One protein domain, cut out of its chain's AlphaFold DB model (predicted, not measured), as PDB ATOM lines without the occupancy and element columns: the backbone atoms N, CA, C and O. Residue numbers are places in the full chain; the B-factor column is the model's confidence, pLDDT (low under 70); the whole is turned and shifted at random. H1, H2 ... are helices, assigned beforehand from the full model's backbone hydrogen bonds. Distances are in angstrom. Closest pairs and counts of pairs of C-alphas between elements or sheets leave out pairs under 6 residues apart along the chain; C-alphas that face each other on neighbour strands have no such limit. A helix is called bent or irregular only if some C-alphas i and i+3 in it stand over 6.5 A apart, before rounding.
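This is residues 167 to 213 of the 214 residues of the protein "Zeta_toxin domain-containing protein" of Calothrix sp. NIES-4071 (UniProt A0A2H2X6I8). Two helices, H2 and H3, form a long helical hairpin, folded back at residues 190 to 194, and a shorter helix, H1, stands across its open end, near the start of H2 and the end of H3. Residues 191 to 197, of which 195 to 197 belong to H3, stick out at the far end. The printed part has 47 residues with three named helices, in the order H1, H2, H3 along the chain, and no named strand; the class is all helix. The whole is only just compact, close to loose, with a radius of gyration of the C-alphas of 11.0 A, and it is elongated, spanning 31 by 17 by 15 A.

H1, residues 167 to 175, and H2, residues 177 to 189, only just touch, and only at the corner by their link, with 3 pairs of C-alphas within 8 A. Their closest C-alphas are those of Leu 173 and Lys 179, 5.8 A apart, and H2 touches H1 with residues 179 to 180 alone. The lines of H1 and H2 are about perpendicular, at 74 degrees. H3, residues 195 to 211, touches H1 with residues 206 to 210 alone. The closest C-alphas of H1 and H3 are those of Ser 169 and Leu 210, 6.4 A apart, and their lines are about perpendicular, at 79 degrees. H2 and H3 form a helical hairpin and run opposite ways at a shallow tilt of 17 degrees. They touch through residues 183 to 187 of H2 and 198 to 205 of H3, and their closest C-alphas are those of Leu 186 and Lys 202, 7.4 A apart. In H1, H2 and H3 every pair of O i and N i+4 is within hydrogen-bond range.

H1 begins at Val 167, whose C-alpha is at (62.606, 17.943, 95.463), and ends at Ala 175. H2 runs from Pro 177, with its C-alpha at (53.996, 11.980, 107.490), to Ser 189, and measures 18.7 A from first to last C-alpha. H3, the longest helix with 17 residues, runs 24.5 A from the C-alpha of Met 195 to that of Gln 211, which is at (62.746, 26.620, 106.626). No helix is bent.

The two C-alphas farthest apart are those of Gly 192 and Asp 213, at 32.8 A, while the C-alphas of Val 167 and Asp 213, the first and last printed, are 12.8 A apart. The printed part has no cut. The links H1 to H2, of 1 residue, and H2 to H3, of 5 residues, are both tight. The mean pLDDT of the printed part is 84.1, and the model's confidence is low, under 70, at residue 167 and residues 212 to 213.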
ATOM      1  N   VAL A 167      62.014  19.195  94.968       67.88
ATOM      2  CA  VAL A 167      62.606  17.943  95.463       67.88
ATOM      3  C   VAL A 167      62.776  18.015  96.970       67.88
ATOM      4  O   VAL A 167      62.360  17.079  97.644       67.88
ATOM      5  N   ARG A 168      63.244  19.150  97.507       73.94
ATOM      6  CA  ARG A 168      63.345  19.346  98.960       73.94
ATOM      7  C   ARG A 168      61.992  19.236  99.652       73.94
ATOM      8  O   ARG A 168      61.856  18.464 100.593       73.94
ATOM      9  N   SER A 169      60.963  19.925  99.153       78.50
ATOM     10  CA  SER A 169      59.617  19.828  99.736       78.50
ATOM     11  C   SER A 169      59.075  18.404  99.681       78.50
ATOM     12  O   SER A 169      58.482  17.937 100.647       78.50
ATOM     13  N   ARG A 170      59.270  17.698  98.560       77.81
ATOM     14  CA  ARG A 170      58.854  16.299  98.423       77.81
ATOM     15  C   ARG A 170      59.563  15.422  99.449       77.81
ATOM     16  O   ARG A 170      58.891  14.658 100.131       77.81
ATOM     17  N   ASP A 171      60.884  15.513  99.539       78.94
ATOM     18  CA  ASP A 171      61.685  14.649 100.406       78.94
ATOM     19  C   ASP A 171      61.359  14.908 101.884       78.94
ATOM     20  O   ASP A 171      61.172  13.956 102.640       78.94
ATOM     21  N   LEU A 172      61.142  16.171 102.266       83.56
ATOM     22  CA  LEU A 172      60.664  16.545 103.599       83.56
ATOM     23  C   LEU A 172      59.257  16.010 103.888       83.56
ATOM     24  O   LEU A 172      59.024  15.478 104.968       83.56
ATOM     25  N   LEU A 173      58.323  16.098 102.935       86.00
ATOM     26  CA  LEU A 173      56.981  15.528 103.098       86.00
ATOM     27  C   LEU A 173      57.020  14.004 103.245       86.00
ATOM     28  O   LEU A 173      56.315  13.459 104.087       86.00
ATOM     29  N   VAL A 174      57.841  13.314 102.448       78.88
ATOM     30  CA  VAL A 174      58.011  11.855 102.539       78.88
ATOM     31  C   VAL A 174      58.621  11.460 103.885       78.88
ATOM     32  O   VAL A 174      58.185  10.479 104.482       78.88
ATOM     33  N   ALA A 175      59.591  12.230 104.381       83.50
ATOM     34  CA  ALA A 175      60.219  12.000 105.678       83.50
ATOM     35  C   ALA A 175      59.316  12.366 106.872       83.50
ATOM     36  O   ALA A 175      59.542  11.868 107.973       83.50
ATOM     37  N   GLN A 176      58.304  13.221 106.677       88.94
ATOM     38  CA  GLN A 176      57.446  13.751 107.741       88.94
ATOM     39  C   GLN A 176      55.951  13.509 107.436       88.94
ATOM     40  O   GLN A 176      55.259  14.418 106.967       88.94
ATOM     41  N   PRO A 177      55.403  12.314 107.743       86.56
ATOM     42  CA  PRO A 177      53.996  11.980 107.490       86.56
ATOM     43  C   PRO A 177      52.985  12.980 108.078       86.56
ATOM     44  O   PRO A 177      51.953  13.252 107.463       86.56
ATOM     45  N   ASP A 178      53.295  13.601 109.217       92.38
ATOM     46  CA  ASP A 178      52.442  14.628 109.828       92.38
ATOM     47  C   ASP A 178      52.284  15.867 108.939       92.38
ATOM     48  O   ASP A 178      51.207  16.462 108.875       92.38
ATOM     49  N   LYS A 179      53.318  16.217 108.165       91.00
ATOM     50  CA  LYS A 179      53.257  17.312 107.190       91.00
ATOM     51  C   LYS A 179      52.380  16.977 105.994       91.00
ATOM     52  O   LYS A 179      51.737  17.871 105.444       91.00
ATOM     53  N   ILE A 180      52.284  15.702 105.619       86.31
ATOM     54  CA  ILE A 180      51.313  15.249 104.615       86.31
ATOM     55  C   ILE A 180      49.886  15.443 105.146       86.31
ATOM     56  O   ILE A 180      49.025  15.937 104.415       86.31
ATOM     57  N   ASN A 181      49.639  15.110 106.416       89.44
ATOM     58  CA  ASN A 181      48.333  15.305 107.050       89.44
ATOM     59  C   ASN A 181      47.958  16.792 107.135       89.44
ATOM     60  O   ASN A 181      46.851  17.155 106.744       89.44
ATOM     61  N   GLU A 182      48.888  17.653 107.555       92.50
ATOM     62  CA  GLU A 182      48.713  19.114 107.596       92.50
ATOM     63  C   GLU A 182      48.363  19.675 106.204       92.50
ATOM     64  O   GLU A 182      47.382  20.405 106.047       92.50
ATOM     65  N   LEU A 183      49.088  19.250 105.163       90.56
ATOM     66  CA  LEU A 183      48.819  19.658 103.782       90.56
ATOM     67  C   LEU A 183      47.456  19.163 103.265       90.56
ATOM     68  O   LEU A 183      46.802  19.852 102.479       90.56
ATOM     69  N   ASN A 184      47.022  17.968 103.666       88.50
ATOM     70  CA  ASN A 184      45.710  17.439 103.290       88.50
ATOM     71  C   ASN A 184      44.571  18.173 104.007       88.50
ATOM     72  O   ASN A 184      43.572  18.487 103.365       88.50
ATOM     73  N   GLN A 185      44.735  18.506 105.289       92.69
ATOM     74  CA  GLN A 185      43.772  19.331 106.024       92.69
ATOM     75  C   GLN A 185      43.653  20.727 105.409       92.69
ATOM     76  O   GLN A 185      42.541  21.201 105.191       92.69
ATOM     77  N   LEU A 186      44.779  21.327 105.012       91.81
ATOM     78  CA  LEU A 186      44.783  22.588 104.276       91.81
ATOM     79  C   LEU A 186      44.023  22.481 102.945       91.81
ATOM     80  O   LEU A 186      43.278  23.375 102.571       91.81
ATOM     81  N   LYS A 187      44.160  21.384 102.193       87.38
ATOM     82  CA  LYS A 187      43.357  21.197 100.968       87.38
ATOM     83  C   LYS A 187      41.860  21.131 101.267       87.38
ATOM     84  O   LYS A 187      41.070  21.697 100.519       87.38
ATOM     85  N   LEU A 188      41.482  20.423 102.330       90.19
ATOM     86  CA  LEU A 188      40.086  20.240 102.716       90.19
ATOM     87  C   LEU A 188      39.450  21.544 103.207       90.19
ATOM     88  O   LEU A 188      38.307  21.815 102.850       90.19
ATOM     89  N   SER A 189      40.182  22.379 103.950       91.81
ATOM     90  CA  SER A 189      39.656  23.652 104.464       91.81
ATOM     91  C   SER A 189      39.325  24.671 103.368       91.81
ATOM     92  O   SER A 189      38.544  25.586 103.610       91.81
ATOM     93  N   HIS A 190      39.881  24.505 102.164       89.62
ATOM     94  CA  HIS A 190      39.592  25.344 100.996       89.62
ATOM     95  C   HIS A 190      38.669  24.673  99.970       89.62
ATOM     96  O   HIS A 190      38.439  25.226  98.892       89.62
ATOM     97  N   PHE A 191      38.131  23.486 100.264       86.38
ATOM     98  CA  PHE A 191      37.255  22.786  99.330       86.38
ATOM     99  C   PHE A 191      35.973  23.597  99.065       86.38
ATOM    100  O   PHE A 191      35.232  23.922  99.989       86.38
ATOM    101  N   GLY A 192      35.716  23.936  97.797       82.38
ATOM    102  CA  GLY A 192      34.583  24.783  97.394       82.38
ATOM    103  C   GLY A 192      34.750  26.280  97.699       82.38
ATOM    104  O   GLY A 192      33.805  27.039  97.497       82.38
ATOM    105  N   GLY A 193      35.923  26.699  98.185       82.75
ATOM    106  CA  GLY A 193      36.247  28.086  98.514       82.75
ATOM    107  C   GLY A 193      37.049  28.813  97.431       82.75
ATOM    108  O   GLY A 193      37.180  28.357  96.295       82.75
ATOM    109  N   ASP A 194      37.607  29.966  97.804       86.50
ATOM    110  CA  ASP A 194      38.449  30.777  96.922       86.50
ATOM    111  C   ASP A 194      39.813  30.113  96.663       86.50
ATOM    112  O   ASP A 194      40.605  29.863  97.580       86.50
ATOM    113  N   MET A 195      40.104  29.873  95.381       78.25
ATOM    114  CA  MET A 195      41.373  29.302  94.940       78.25
ATOM    115  C   MET A 195      42.553  30.263  95.083       78.25
ATOM    116  O   MET A 195      43.674  29.784  95.249       78.25
ATOM    117  N   GLY A 196      42.336  31.582  95.058       78.88
ATOM    118  CA  GLY A 196      43.388  32.568  95.314       78.88
ATOM    119  C   GLY A 196      43.947  32.414  96.726       78.88
ATOM    120  O   GLY A 196      45.148  32.203  96.904       78.88
ATOM    121  N   LYS A 197      43.049  32.379  97.716       84.00
ATOM    122  CA  LYS A 197      43.405  32.137  99.117       84.00
ATOM    123  C   LYS A 197      44.083  30.778  99.338       84.00
ATOM    124  O   LYS A 197      45.077  30.696 100.050       84.00
ATOM    125  N   TYR A 198      43.599  29.717  98.683       85.75
ATOM    126  CA  TYR A 198      44.246  28.401  98.760       85.75
ATOM    127  C   TYR A 198      45.695  28.426  98.251       85.75
ATOM    128  O   TYR A 198      46.569  27.791  98.839       85.75
ATOM    129  N   VAL A 199      45.963  29.136  97.151       75.12
ATOM    130  CA  VAL A 199      47.318  29.256  96.594       75.12
ATOM    131  C   VAL A 199      48.249  29.989  97.563       75.12
ATOM    132  O   VAL A 199      49.384  29.543  97.744       75.12
ATOM    133  N   GLU A 200      47.771  31.051  98.210       85.25
ATOM    134  CA  GLU A 200      48.525  31.803  99.220       85.25
ATOM    135  C   GLU A 200      48.856  30.941 100.447       85.25
ATOM    136  O   GLU A 200      50.033  30.765 100.782       85.25
ATOM    137  N   ASP A 201      47.844  30.317 101.056       88.81
ATOM    138  CA  ASP A 201      48.012  29.514 102.270       88.81
ATOM    139  C   ASP A 201      48.887  28.272 102.000       88.81
ATOM    140  O   ASP A 201      49.750  27.897 102.803       88.81
ATOM    141  N   LYS A 202      48.755  27.668 100.811       87.38
ATOM    142  CA  LYS A 202      49.644  26.593 100.348       87.38
ATOM    143  C   LYS A 202      51.078  27.082 100.151       87.38
ATOM    144  O   LYS A 202      52.013  26.354 100.483       87.38
ATOM    145  N   GLY A 203      51.270  28.285  99.612       83.50
ATOM    146  CA  GLY A 203      52.586  28.909  99.482       83.50
ATOM    147  C   GLY A 203      53.265  29.083 100.841       83.50
ATOM    148  O   GLY A 203      54.413  28.670 101.012       83.50
ATOM    149  N   ALA A 204      52.537  29.602 101.831       89.19
ATOM    150  CA  ALA A 204      53.030  29.774 103.197       89.19
ATOM    151  C   ALA A 204      53.434  28.441 103.852       89.19
ATOM    152  O   ALA A 204      54.495  28.356 104.478       89.19
ATOM    153  N   PHE A 205      52.639  27.383 103.652       92.75
ATOM    154  CA  PHE A 205      52.970  26.037 104.125       92.75
ATOM    155  C   PHE A 205      54.330  25.557 103.593       92.75
ATOM    156  O   PHE A 205      55.180  25.133 104.378       92.75
ATOM    157  N   PHE A 206      54.567  25.651 102.279       86.88
ATOM    158  CA  PHE A 206      55.825  25.186 101.682       86.88
ATOM    159  C   PHE A 206      57.025  26.052 102.078       86.88
ATOM    160  O   PHE A 206      58.099  25.506 102.321       86.88
ATOM    161  N   THR A 207      56.847  27.367 102.229       85.12
ATOM    162  CA  THR A 207      57.892  28.248 102.774       85.12
ATOM    163  C   THR A 207      58.319  27.796 104.170       85.12
ATOM    164  O   THR A 207      59.512  27.657 104.430       85.12
ATOM    165  N   LYS A 208      57.360  27.495 105.056       88.69
ATOM    166  CA  LYS A 208      57.646  27.020 106.417       88.69
ATOM    167  C   LYS A 208      58.298  25.638 106.424       88.69
ATOM    168  O   LYS A 208      59.242  25.415 107.176       88.69
ATOM    169  N   LEU A 209      57.819  24.725 105.578       87.56
ATOM    170  CA  LEU A 209      58.386  23.385 105.432       87.56
ATOM    171  C   LEU A 209      59.865  23.437 105.019       87.56
ATOM    172  O   LEU A 209      60.684  22.694 105.546       87.56
ATOM    173  N   LEU A 210      60.222  24.333 104.100       81.06
ATOM    174  CA  LEU A 210      61.596  24.477 103.611       81.06
ATOM    175  C   LEU A 210      62.525  25.219 104.588       81.06
ATOM    176  O   LEU A 210      63.742  25.117 104.449       81.06
ATOM    177  N   GLN A 211      61.979  25.949 105.567       80.31
ATOM    178  CA  GLN A 211      62.746  26.620 106.626       80.31
ATOM    179  C   GLN A 211      63.148  25.684 107.773       80.31
ATOM    180  O   GLN A 211      64.117  25.969 108.462       80.31
ATOM    181  N   THR A 212      62.447  24.564 107.976       64.88
ATOM    182  CA  THR A 212      62.778  23.574 109.024       64.88
ATOM    183  C   THR A 212      64.008  22.701 108.719       64.88
ATOM    184  O   THR A 212      64.297  21.777 109.468       64.88
ATOM    185  N   ASP A 213      64.707  22.986 107.622       52.09
ATOM    186  CA  ASP A 213      65.826  22.219 107.054       52.09
ATOM    187  C   ASP A 213      67.158  23.009 107.129       52.09
ATOM    188  O   ASP A 213      68.053  22.805 106.310       52.09
TER     189      ASP A 213